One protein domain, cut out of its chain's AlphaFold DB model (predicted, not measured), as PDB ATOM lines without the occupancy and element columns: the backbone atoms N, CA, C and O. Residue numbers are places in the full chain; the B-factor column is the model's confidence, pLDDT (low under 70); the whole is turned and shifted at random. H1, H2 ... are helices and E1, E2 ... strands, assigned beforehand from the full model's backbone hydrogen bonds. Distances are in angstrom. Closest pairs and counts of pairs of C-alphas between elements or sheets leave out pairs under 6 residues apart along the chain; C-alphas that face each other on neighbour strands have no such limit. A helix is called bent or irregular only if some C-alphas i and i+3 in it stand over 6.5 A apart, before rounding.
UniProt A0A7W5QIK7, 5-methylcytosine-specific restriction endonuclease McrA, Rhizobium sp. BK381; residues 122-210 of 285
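Overview. This is residues 122 to 210 of the 285 residues of the protein "5-methylcytosine-specific restriction endonuclease McrA" of Rhizobium sp. BK381 (UniProt A0A7W5QIK7). With little regular structure, the domain has a small antiparallel hairpin, E1 and E2, near its middle, and H3 folds back beside E1. Long loops make both ends of the longest axis: residues 183 to 196, and part of 147 to 177. The 89 printed residues include three helices and two strands, H1 H2 E1 E2 H3, a mixed class with 29 residues in named elements. It is compact, radius of gyration of the C-alphas 13.1 A, spanning 39 by 30 by 19 A.

Arrangement. E1, residues 178 to 182, and E2, 197 to 201, form a hairpin at 142 degrees; N 179 and O 200 are 2.8 A apart. The closest C-alphas of E1 and H3, residues 202 to 208, are Thr 179 and Lys 202, 5.7 A. H1, 122 to 126, and H2, 140 to 146, are apart. Every O i to N i+4 pair is within hydrogen-bond range in H1 and H3; H2 has 1 of 3, and 2 of 4 O i to N i+3 pairs.

Along the chain. E1 spans 13.1 A, E2 12.9 A, H3 10.0 A, H2 9.8 A, H1 6.3 A. C-alpha 122 is at (194.110, 292.619, 328.453), C-alpha 208 at (205.858, 302.289, 347.205). H2 is irregular: C-alphas 142 and 145 are 7.7 A apart.

Size, cuts and confidence. The printed part has no cut. The links H1 to H2, H2 to E1 and E1 to E2 are long. Mean pLDDT of the printed part is 75.2; residues 183 to 196 are among those under 70.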
ATOM      1  N   GLU A 122     194.109 291.528 329.433       91.38
ATOM      2  CA  GLU A 122     194.110 292.619 328.453       91.38
ATOM      3  C   GLU A 122     195.073 293.732 328.876       91.38
ATOM      4  O   GLU A 122     195.972 294.082 328.118       91.38
ATOM      5  N   ARG A 123     194.990 294.196 330.129       89.31
ATOM      6  CA  ARG A 123     195.928 295.203 330.654       89.31
ATOM      7  C   ARG A 123     197.366 294.699 330.698       89.31
ATOM      8  O   ARG A 123     198.309 295.460 330.494       89.31
ATOM      9  N   LEU A 124     197.553 293.410 330.982       92.62
ATOM     10  CA  LEU A 124     198.878 292.799 330.956       92.62
ATOM     11  C   LEU A 124     199.463 292.805 329.533       92.62
ATOM     12  O   LEU A 124     200.652 293.084 329.374       92.62
ATOM     13  N   LYS A 125     198.631 292.556 328.512       91.69
ATOM     14  CA  LYS A 125     199.000 292.663 327.092       91.69
ATOM     15  C   LYS A 125     199.326 294.101 326.695       91.69
ATOM     16  O   LYS A 125     200.360 294.310 326.067       91.69
ATOM     17  N   GLU A 126     198.512 295.075 327.101       89.50
ATOM     18  CA  GLU A 126     198.764 296.511 326.879       89.50
ATOM     19  C   GLU A 126     200.095 296.957 327.500       89.50
ATOM     20  O   GLU A 126     200.851 297.717 326.901       89.50
ATOM     21  N   ALA A 127     200.437 296.414 328.669       88.19
ATOM     22  CA  ALA A 127     201.726 296.618 329.321       88.19
ATOM     23  C   ALA A 127     202.857 295.732 328.755       88.19
ATOM     24  O   ALA A 127     203.901 295.588 329.391       88.19
ATOM     25  N   ASN A 128     202.666 295.089 327.599       92.19
ATOM     26  CA  ASN A 128     203.632 294.198 326.944       92.19
ATOM     27  C   ASN A 128     204.202 293.095 327.866       92.19
ATOM     28  O   ASN A 128     205.381 292.728 327.805       92.19
ATOM     29  N   HIS A 129     203.365 292.578 328.768       93.31
ATOM     30  CA  HIS A 129     203.740 291.608 329.799       93.31
ATOM     31  C   HIS A 129     204.971 292.045 330.600       93.31
ATOM     32  O   HIS A 129     205.832 291.224 330.935       93.31
ATOM     33  N   CYS A 130     205.076 293.337 330.911       90.88
ATOM     34  CA  CYS A 130     206.167 293.859 331.711       90.88
ATOM     35  C   CYS A 130     205.698 294.819 332.804       90.88
ATOM     36  O   CYS A 130     204.654 295.465 332.725       90.88
ATOM     37  N   CYS A 131     206.486 294.894 333.872       84.12
ATOM     38  CA  CYS A 131     206.322 295.909 334.890       84.12
ATOM     39  C   CYS A 131     206.673 297.268 334.284       84.12
ATOM     40  O   CYS A 131     207.837 297.522 333.979       84.12
ATOM     41  N   GLN A 132     205.702 298.168 334.222       79.88
ATOM     42  CA  GLN A 132     205.864 299.511 333.659       79.88
ATOM     43  C   GLN A 132     206.793 300.402 334.502       79.88
ATOM     44  O   GLN A 132     207.304 301.404 334.022       79.88
ATOM     45  N   HIS A 133     207.079 300.025 335.754       74.56
ATOM     46  CA  HIS A 133     207.998 300.782 336.608       74.56
ATOM     47  C   HIS A 133     209.468 300.385 336.451       74.56
ATOM     48  O   HIS A 133     210.337 301.252 336.509       74.56
ATOM     49  N   CYS A 134     209.771 299.091 336.306       68.81
ATOM     50  CA  CYS A 134     211.157 298.605 336.302       68.81
ATOM     51  C   CYS A 134     211.556 297.824 335.042       68.81
ATOM     52  O   CYS A 134     212.735 297.500 334.890       68.81
ATOM     53  N   GLY A 135     210.603 297.503 334.164       78.88
ATOM     54  CA  GLY A 135     210.807 296.716 332.948       78.88
ATOM     55  C   GLY A 135     210.895 295.202 333.169       78.88
ATOM     56  O   GLY A 135     211.333 294.482 332.273       78.88
ATOM     57  N   LEU A 136     210.530 294.687 334.352       84.62
ATOM     58  CA  LEU A 136     210.545 293.242 334.609       84.62
ATOM     59  C   LEU A 136     209.538 292.557 333.688       84.62
ATOM     60  O   LEU A 136     208.346 292.808 333.816       84.62
ATOM     61  N   ARG A 137     209.998 291.663 332.813       90.06
ATOM     62  CA  ARG A 137     209.106 290.801 332.029       90.06
ATOM     63  C   ARG A 137     208.490 289.728 332.919       90.06
ATOM     64  O   ARG A 137     209.217 289.078 333.680       90.06
ATOM     65  N   PHE A 138     207.182 289.548 332.786       91.56
ATOM     66  CA  PHE A 138     206.419 288.475 333.407       91.56
ATOM     67  C   PHE A 138     206.421 287.270 332.465       91.56
ATOM     68  O   PHE A 138     205.875 287.339 331.364       91.56
ATOM     69  N   TYR A 139     207.081 286.193 332.874       92.00
ATOM     70  CA  TYR A 139     207.106 284.911 332.173       92.00
ATOM     71  C   TYR A 139     206.000 284.005 332.722       92.00
ATOM     72  O   TYR A 139     205.351 284.334 333.720       92.00
ATOM     73  N   ASN A 140     205.783 282.856 332.086       92.44
ATOM     74  CA  ASN A 140     204.725 281.921 332.473       92.44
ATOM     75  C   ASN A 140     204.819 281.507 333.947       92.44
ATOM     76  O   ASN A 140     203.789 281.388 334.605       92.44
ATOM     77  N   GLU A 141     206.028 281.388 334.507       90.06
ATOM     78  CA  GLU A 141     206.234 281.057 335.922       90.06
ATOM     79  C   GLU A 141     205.604 282.079 336.882       90.06
ATOM     80  O   GLU A 141     205.206 281.729 337.993       90.06
ATOM     81  N   GLU A 142     205.495 283.344 336.469       89.62
ATOM     82  CA  GLU A 142     204.861 284.405 337.250       89.62
ATOM     83  C   GLU A 142     203.336 284.491 337.037       89.62
ATOM     84  O   GLU A 142     202.653 285.172 337.808       89.62
ATOM     85  N   LEU A 143     202.798 283.790 336.031       90.94
ATOM     86  CA  LEU A 143     201.392 283.843 335.611       90.94
ATOM     87  C   LEU A 143     200.607 282.547 335.872       90.94
ATOM     88  O   LEU A 143     199.380 282.569 335.775       90.94
ATOM     89  N   VAL A 144     201.272 281.450 336.268       84.50
ATOM     90  CA  VAL A 144     200.658 280.117 336.484       84.50
ATOM     91  C   VAL A 144     199.368 280.180 337.309       84.50
ATOM     92  O   VAL A 144     198.353 279.616 336.917       84.50
ATOM     93  N   GLY A 145     199.372 280.915 338.426       81.12
ATOM     94  CA  GLY A 145     198.210 281.018 339.322       81.12
ATOM     95  C   GLY A 145     197.002 281.768 338.745       81.12
ATOM     96  O   GLY A 145     195.973 281.845 339.405       81.12
ATOM     97  N   ARG A 146     197.129 282.351 337.547       84.62
ATOM     98  CA  ARG A 146     196.076 283.105 336.849       84.62
ATOM     99  C   ARG A 146     195.632 282.451 335.540       84.62
ATOM    100  O   ARG A 146     194.728 282.975 334.903       84.62
ATOM    101  N   ASN A 147     196.242 281.325 335.154       88.75
ATOM    102  CA  ASN A 147     195.990 280.646 333.880       88.75
ATOM    103  C   ASN A 147     196.164 281.572 332.655       88.75
ATOM    104  O   ASN A 147     195.347 281.571 331.736       88.75
ATOM    105  N   TRP A 148     197.206 282.411 332.673       93.12
ATOM    106  CA  TRP A 148     197.566 283.298 331.561       93.12
ATOM    107  C   TRP A 148     198.919 282.913 330.975       93.12
ATOM    108  O   TRP A 148     199.803 282.445 331.692       93.12
ATOM    109  N   GLU A 149     199.089 283.176 329.682       92.31
ATOM    110  CA  GLU A 149     200.311 282.873 328.945       92.31
ATOM    111  C   GLU A 149     201.032 284.149 328.518       92.31
ATOM    112  O   GLU A 149     200.440 285.077 327.971       92.31
ATOM    113  N   SER A 150     202.337 284.169 328.766       91.81
ATOM    114  CA  SER A 150     203.242 285.221 328.340       91.81
ATOM    115  C   SER A 150     203.821 284.905 326.959       91.81
ATOM    116  O   SER A 150     204.289 283.782 326.742       91.81
ATOM    117  N   PRO A 151     203.935 285.893 326.048       92.31
ATOM    118  CA  PRO A 151     204.601 285.708 324.754       92.31
ATOM    119  C   PRO A 151     206.100 285.402 324.909       92.31
ATOM    120  O   PRO A 151     206.757 284.962 323.969       92.31
ATOM    121  N   TRP A 152     206.659 285.634 326.099       88.88
ATOM    122  CA  TRP A 152     208.061 285.382 326.410       88.88
ATOM    123  C   TRP A 152     208.339 283.926 326.825       88.88
ATOM    124  O   TRP A 152     209.508 283.551 326.957       88.88
ATOM    125  N   GLY A 153     207.295 283.110 327.021       92.00
ATOM    126  CA  GLY A 153     207.396 281.717 327.456       92.00
ATOM    127  C   GLY A 153     207.922 281.578 328.886       92.00
ATOM    128  O   GLY A 153     207.558 282.353 329.768       92.00
ATOM    129  N   ASN A 154     208.793 280.590 329.107       89.38
ATOM    130  CA  ASN A 154     209.468 280.362 330.389       89.38
ATOM    131  C   ASN A 154     210.786 281.149 330.490       89.38
ATOM    132  O   ASN A 154     211.492 281.372 329.495       89.38
ATOM    133  N   ARG A 155     211.167 281.541 331.706       84.81
ATOM    134  CA  ARG A 155     212.373 282.332 331.970       84.81
ATOM    135  C   ARG A 155     213.642 281.509 331.722       84.81
ATOM    136  O   ARG A 155     213.973 280.583 332.465       84.81
ATOM    137  N   ARG A 156     214.402 281.912 330.698       79.44
ATOM    138  CA  ARG A 156     215.609 281.206 330.222       79.44
ATOM    139  C   ARG A 156     216.811 281.307 331.169       79.44
ATOM    140  O   ARG A 156     217.444 280.297 331.452       79.44
ATOM    141  N   LYS A 157     217.133 282.509 331.663       75.81
ATOM    142  CA  LYS A 157     218.264 282.764 332.575       75.81
ATOM    143  C   LYS A 157     217.866 283.779 333.643       75.81
ATOM    144  O   LYS A 157     217.088 284.695 333.368       75.81
ATOM    145  N   GLU A 158     218.390 283.614 334.850       69.62
ATOM    146  CA  GLU A 158     218.247 284.623 335.897       69.62
ATOM    147  C   GLU A 158     219.043 285.877 335.524       69.62
ATOM    148  O   GLU A 158     220.167 285.796 335.022       69.62
ATOM    149  N   LYS A 159     218.424 287.043 335.716       64.69
ATOM    150  CA  LYS A 159     219.049 288.341 335.481       64.69
ATOM    151  C   LYS A 159     219.355 288.962 336.835       64.69
ATOM    152  O   LYS A 159     218.446 289.129 337.641       64.69
ATOM    153  N   TYR A 160     220.626 289.281 337.044       61.34
ATOM    154  CA  TYR A 160     221.123 289.929 338.248       61.34
ATOM    155  C   TYR A 160     221.101 291.450 338.066       61.34
ATOM    156  O   TYR A 160     221.544 291.942 337.025       61.34
ATOM    157  N   ASP A 161     220.548 292.175 339.037       58.62
ATOM    158  CA  ASP A 161     220.454 293.636 339.020       58.62
ATOM    159  C   ASP A 161     220.365 294.143 340.469       58.62
ATOM    160  O   ASP A 161     219.304 294.128 341.096       58.62
ATOM    161  N   LEU A 162     221.492 294.647 340.979       55.06
ATOM    162  CA  LEU A 162     221.648 295.147 342.350       55.06
ATOM    163  C   LEU A 162     220.668 296.273 342.723       55.06
ATOM    164  O   LEU A 162     220.368 296.480 343.910       55.06
ATOM    165  N   LEU A 163     220.177 297.013 341.725       51.88
ATOM    166  CA  LEU A 163     219.192 298.080 341.898       51.88
ATOM    167  C   LEU A 163     217.759 297.538 341.900       51.88
ATOM    168  O   LEU A 163     216.841 298.209 342.374       51.88
ATOM    169  N   LYS A 164     217.558 296.299 341.445       65.12
ATOM    170  CA  LYS A 164     216.265 295.616 341.386       65.12
ATOM    171  C   LYS A 164     216.348 294.258 342.089       65.12
ATOM    172  O   LYS A 164     216.088 293.230 341.478       65.12
ATOM    173  N   PRO A 165     216.581 294.227 343.412       66.12
ATOM    174  CA  PRO A 165     216.801 292.979 344.152       66.12
ATOM    175  C   PRO A 165     215.607 292.011 344.095       66.12
ATOM    176  O   PRO A 165     215.754 290.803 344.239       66.12
ATOM    177  N   HIS A 166     214.395 292.512 343.836       70.44
ATOM    178  CA  HIS A 166     213.219 291.662 343.638       70.44
ATOM    179  C   HIS A 166     213.263 290.866 342.317       70.44
ATOM    180  O   HIS A 166     212.469 289.942 342.144       70.44
ATOM    181  N   TRP A 167     214.186 291.188 341.403       74.62
ATOM    182  CA  TRP A 167     214.479 290.413 340.195       74.62
ATOM    183  C   TRP A 167     215.295 289.173 340.507       74.62
ATOM    184  O   TRP A 167     215.329 288.285 339.673       74.62
ATOM    185  N   GLU A 168     215.905 289.078 341.686       66.81
ATOM    186  CA  GLU A 168     216.835 288.008 342.075       66.81
ATOM    187  C   GLU A 168     216.172 286.949 342.961       66.81
ATOM    188  O   GLU A 168     216.769 285.937 343.308       66.81
ATOM    189  N   THR A 169     214.911 287.158 343.332       64.62
ATOM    190  CA  THR A 169     214.150 286.223 344.163       64.62
ATOM    191  C   THR A 169     213.929 284.898 343.429       64.62
ATOM    192  O   THR A 169     213.820 284.893 342.214       64.62
ATOM    193  N   ALA A 170     213.858 283.757 344.118       65.44
ATOM    194  CA  ALA A 170     213.716 282.451 343.454       65.44
ATOM    195  C   ALA A 170     212.610 282.429 342.370       65.44
ATOM    196  O   ALA A 170     211.608 283.148 342.476       65.44
ATOM    197  N   LYS A 171     212.775 281.602 341.322       63.38
ATOM    198  CA  LYS A 171     211.731 281.376 340.300       63.38
ATOM    199  C   LYS A 171     210.369 281.141 340.971       63.38
ATOM    200  O   LYS A 171     210.273 280.375 341.923       63.38
ATOM    201  N   GLY A 172     209.330 281.837 340.503       61.09
ATOM    202  CA  GLY A 172     207.994 281.778 341.111       61.09
ATOM    203  C   GLY A 172     207.814 282.612 342.389       61.09
ATOM    204  O   GLY A 172     206.779 282.508 343.046       61.09
ATOM    205  N   SER A 173     208.777 283.464 342.763       75.88
ATOM    206  CA  SER A 173     208.597 284.389 343.885       75.88
ATOM    207  C   SER A 173     207.390 285.299 343.672       75.88
ATOM    208  O   SER A 173     207.246 285.950 342.633       75.88
ATOM    209  N   LYS A 174     206.578 285.444 344.726       80.75
ATOM    210  CA  LYS A 174     205.444 286.377 344.760       80.75
ATOM    211  C   LYS A 174     205.853 287.814 344.419       80.75
ATOM    212  O   LYS A 174     205.019 288.561 343.929       80.75
ATOM    213  N   LEU A 175     207.114 288.204 344.641       80.44
ATOM    214  CA  LEU A 175     207.611 289.557 344.355       80.44
ATOM    215  C   LEU A 175     207.738 289.866 342.854       80.44
ATOM    216  O   LEU A 175     207.742 291.036 342.473       80.44
ATOM    217  N   ARG A 176     207.822 288.842 342.002       83.81
ATOM    218  CA  ARG A 176     207.879 289.010 340.545       83.81
ATOM    219  C   ARG A 176     206.500 288.985 339.887       83.81
ATOM    220  O   ARG A 176     206.391 289.370 338.730       83.81
ATOM    221  N   GLN A 177     205.461 288.563 340.607       89.38
ATOM    222  CA  GLN A 177     204.105 288.471 340.069       89.38
ATOM    223  C   GLN A 177     203.557 289.854 339.702       89.38
ATOM    224  O   GLN A 177     203.850 290.829 340.409       89.38
ATOM    225  N   PRO A 178     202.758 289.953 338.627       90.88
ATOM    226  CA  PRO A 178     202.124 291.202 338.261       90.88
ATOM    227  C   PRO A 178     201.045 291.582 339.279       90.88
ATOM    228  O   PRO A 178     200.271 290.755 339.769       90.88
ATOM    229  N   THR A 179     200.983 292.870 339.561       87.50
ATOM    230  CA  THR A 179     199.949 293.557 340.323       87.50
ATOM    231  C   THR A 179     199.550 294.799 339.547       87.50
ATOM    232  O   THR A 179     200.346 295.327 338.774       87.50
ATOM    233  N   ILE A 180     198.344 295.290 339.776       85.00
ATOM    234  CA  ILE A 180     197.952 296.620 339.329       85.00
ATOM    235  C   ILE A 180     197.936 297.535 340.537       85.00
ATOM    236  O   ILE A 180     197.444 297.161 341.602       85.00
ATOM    237  N   ASP A 181     198.548 298.694 340.383       77.38
ATOM    238  CA  ASP A 181     198.479 299.738 341.384       77.38
ATOM    239  C   ASP A 181     198.637 301.092 340.718       77.38
ATOM    240  O   ASP A 181     199.055 301.206 339.564       77.38
ATOM    241  N   HIS A 182     198.326 302.119 341.477       70.25
ATOM    242  CA  HIS A 182     198.529 303.481 341.081       70.25
ATOM    243  C   HIS A 182     200.026 303.767 340.987       70.25
ATOM    244  O   HIS A 182     200.830 303.281 341.794       70.25
ATOM    245  N   ASP A 183     200.430 304.546 339.990       66.38
ATOM    246  CA  ASP A 183     201.786 305.043 339.889       66.38
ATOM    247  C   ASP A 183     202.064 305.942 341.095       66.38
ATOM    248  O   ASP A 183     203.021 305.707 341.841       66.38
ATOM    249  N   TRP A 184     201.105 306.834 341.358       56.38
ATOM    250  CA  TRP A 184     201.032 307.732 342.503       56.38
ATOM    251  C   TRP A 184     199.973 307.288 343.515       56.38
ATOM    252  O   TRP A 184     198.839 307.022 343.121       56.38
ATOM    253  N   PRO A 185     200.273 307.263 344.826       54.31
ATOM    254  CA  PRO A 185     199.286 306.898 345.840       54.31
ATOM    255  C   PRO A 185     198.044 307.800 345.782       54.31
ATOM    256  O   PRO A 185     198.176 309.025 345.858       54.31
ATOM    257  N   ILE A 186     196.844 307.201 345.721       49.94
ATOM    258  CA  ILE A 186     195.563 307.939 345.766       49.94
ATOM    259  C   ILE A 186     195.472 308.796 347.031       49.94
ATOM    260  O   ILE A 186     194.960 309.905 347.011       49.94
ATOM    261  N   SER A 187     196.014 308.297 348.146       41.69
ATOM    262  CA  SER A 187     195.991 308.993 349.437       41.69
ATOM    263  C   SER A 187     196.782 310.305 349.452       41.69
ATOM    264  O   SER A 187     196.799 310.969 350.484       41.69
ATOM    265  N   LEU A 188     197.500 310.627 348.371       44.69
ATOM    266  CA  LEU A 188     198.370 311.792 348.278       44.69
ATOM    267  C   LEU A 188     198.086 312.610 347.005       44.69
ATOM    268  O   LEU A 188     197.671 313.754 347.119       44.69
ATOM    269  N   PHE A 189     198.292 312.032 345.814       43.12
ATOM    270  CA  PHE A 189     198.290 312.765 344.526       43.12
ATOM    271  C   PHE A 189     197.644 312.010 343.367       43.12
ATOM    272  O   PHE A 189     197.465 312.562 342.284       43.12
ATOM    273  N   GLY A 190     197.400 310.715 343.550       44.50
ATOM    274  CA  GLY A 190     196.851 309.878 342.504       44.50
ATOM    275  C   GLY A 190     195.366 310.135 342.304       44.50
ATOM    276  O   GLY A 190     194.616 310.216 343.274       44.50
ATOM    277  N   ASP A 191     194.921 310.187 341.055       51.03
ATOM    278  CA  ASP A 191     193.521 309.924 340.749       51.03
ATOM    279  C   ASP A 191     193.299 308.411 340.578       51.03
ATOM    280  O   ASP A 191     194.243 307.634 340.419       51.03
ATOM    281  N   ASN A 192     192.038 307.984 340.612       60.47
ATOM    282  CA  ASN A 192     191.654 306.629 340.193       60.47
ATOM    283  C   ASN A 192     191.552 306.518 338.656       60.47
ATOM    284  O   ASN A 192     190.885 305.625 338.137       60.47
ATOM    285  N   GLY A 193     192.127 307.465 337.913       61.91
ATOM    286  CA  GLY A 193     192.080 307.501 336.463       61.91
ATOM    287  C   GLY A 193     193.016 306.464 335.851       61.91
ATOM    288  O   GLY A 193     194.079 306.144 336.381       61.91
ATOM    289  N   GLU A 194     192.650 305.972 334.668       69.56
ATOM    290  CA  GLU A 194     193.412 304.947 333.937       69.56
ATOM    291  C   GLU A 194     194.886 305.302 333.716       69.56
ATOM    292  O   GLU A 194     195.756 304.436 333.715       69.56
ATOM    293  N   LYS A 195     195.196 306.594 333.583       68.44
ATOM    294  CA  LYS A 195     196.570 307.069 333.387       68.44
ATOM    295  C   LYS A 195     197.456 306.826 334.606       68.44
ATOM    296  O   LYS A 195     198.653 306.572 334.438       68.44
ATOM    297  N   ASN A 196     196.875 306.894 335.802       66.50
ATOM    298  CA  ASN A 196     197.580 306.648 337.045       66.50
ATOM    299  C   ASN A 196     197.680 305.152 337.352       66.50
ATOM    300  O   ASN A 196     198.475 304.766 338.189       66.50
ATOM    301  N   LEU A 197     196.952 304.277 336.666       79.31
ATOM    302  CA  LEU A 197     196.998 302.842 336.923       79.31
ATOM    303  C   LEU A 197     198.089 302.173 336.088       79.31
ATOM    304  O   LEU A 197     198.141 302.314 334.867       79.31
ATOM    305  N   LYS A 198     198.980 301.434 336.754       84.12
ATOM    306  CA  LYS A 198     200.120 300.761 336.126       84.12
ATOM    307  C   LYS A 198     200.175 299.289 336.495       84.12
ATOM    308  O   LYS A 198     199.907 298.889 337.629       84.12
ATOM    309  N   ILE A 199     200.624 298.482 335.540       88.56
ATOM    310  CA  ILE A 199     201.041 297.109 335.787       88.56
ATOM    311  C   ILE A 199     202.443 297.125 336.388       88.56
ATOM    312  O   ILE A 199     203.427 297.548 335.777       88.56
ATOM    313  N   LEU A 200     202.541 296.635 337.614       85.62
ATOM    314  CA  LEU A 200     203.755 296.595 338.409       85.62
ATOM    315  C   LEU A 200     204.096 295.156 338.762       85.62
ATOM    316  O   LEU A 200     203.218 294.310 338.848       85.62
ATOM    317  N   CYS A 201     205.365 294.857 339.017       84.88
ATOM    318  CA  CYS A 201     205.672 293.669 339.799       84.88
ATOM    319  C   CYS A 201     205.372 293.961 341.274       84.88
ATOM    320  O   CYS A 201     205.553 295.088 341.751       84.88
ATOM    321  N   LYS A 202     204.964 292.933 342.017       80.94
ATOM    322  CA  LYS A 202     204.640 293.062 343.438       80.94
ATOM    323  C   LYS A 202     205.790 293.666 344.256       80.94
ATOM    324  O   LYS A 202     205.537 294.445 345.163       80.94
ATOM    325  N   GLY A 203     207.045 293.377 343.904       73.50
ATOM    326  CA  GLY A 203     208.225 293.955 344.553       73.50
ATOM    327  C   GLY A 203     208.346 295.471 344.380       73.50
ATOM    328  O   GLY A 203     208.609 296.172 345.357       73.50
ATOM    329  N   CYS A 204     208.110 295.996 343.172       70.38
ATOM    330  CA  CYS A 204     208.017 297.442 342.956       70.38
ATOM    331  C   CYS A 204     206.822 298.030 343.702       70.38
ATOM    332  O   CYS A 204     206.942 299.110 344.273       70.38
ATOM    333  N   ASN A 205     205.695 297.314 343.728       70.62
ATOM    334  CA  ASN A 205     204.490 297.820 344.359       70.62
ATOM    335  C   ASN A 205     204.613 297.931 345.889       70.62
ATOM    336  O   ASN A 205     204.390 298.989 346.468       70.62
ATOM    337  N   GLU A 206     205.086 296.876 346.554       66.12
ATOM    338  CA  GLU A 206     205.355 296.888 347.999       66.12
ATOM    339  C   GLU A 206     206.420 297.930 348.387       66.12
ATOM    340  O   GLU A 206     206.411 298.458 349.501       66.12
ATOM    341  N   GLY A 207     207.334 298.259 347.466       56.84
ATOM    342  CA  GLY A 207     208.318 299.325 347.643       56.84
ATOM    343  C   GLY A 207     207.700 300.721 347.789       56.84
ATOM    344  O   GLY A 207     208.260 301.540 348.519       56.84
ATOM    345  N   LYS A 208     206.536 300.978 347.173       54.72
ATOM    346  CA  LYS A 208     205.858 302.289 347.205       54.72
ATOM    347  C   LYS A 208     205.381 302.678 348.599       54.72
ATOM    348  O   LYS A 208     205.488 303.836 348.981       54.72
ATOM    349  N   ALA A 209     204.952 301.701 349.399       46.50
ATOM    350  CA  ALA A 209     204.469 301.923 350.764       46.50
ATOM    351  C   ALA A 209     205.548 302.453 351.735       46.50
ATOM    352  O   ALA A 209     205.232 302.814 352.867       46.50
ATOM    353  N   LYS A 210     206.825 302.485 351.323       42.78
ATOM    354  CA  LYS A 210     207.948 302.993 352.130       42.78
ATOM    355  C   LYS A 210     208.230 304.484 351.921       42.78
ATOM    356  O   LYS A 210     209.125 305.015 352.578       42.78
TER     357      LYS A 210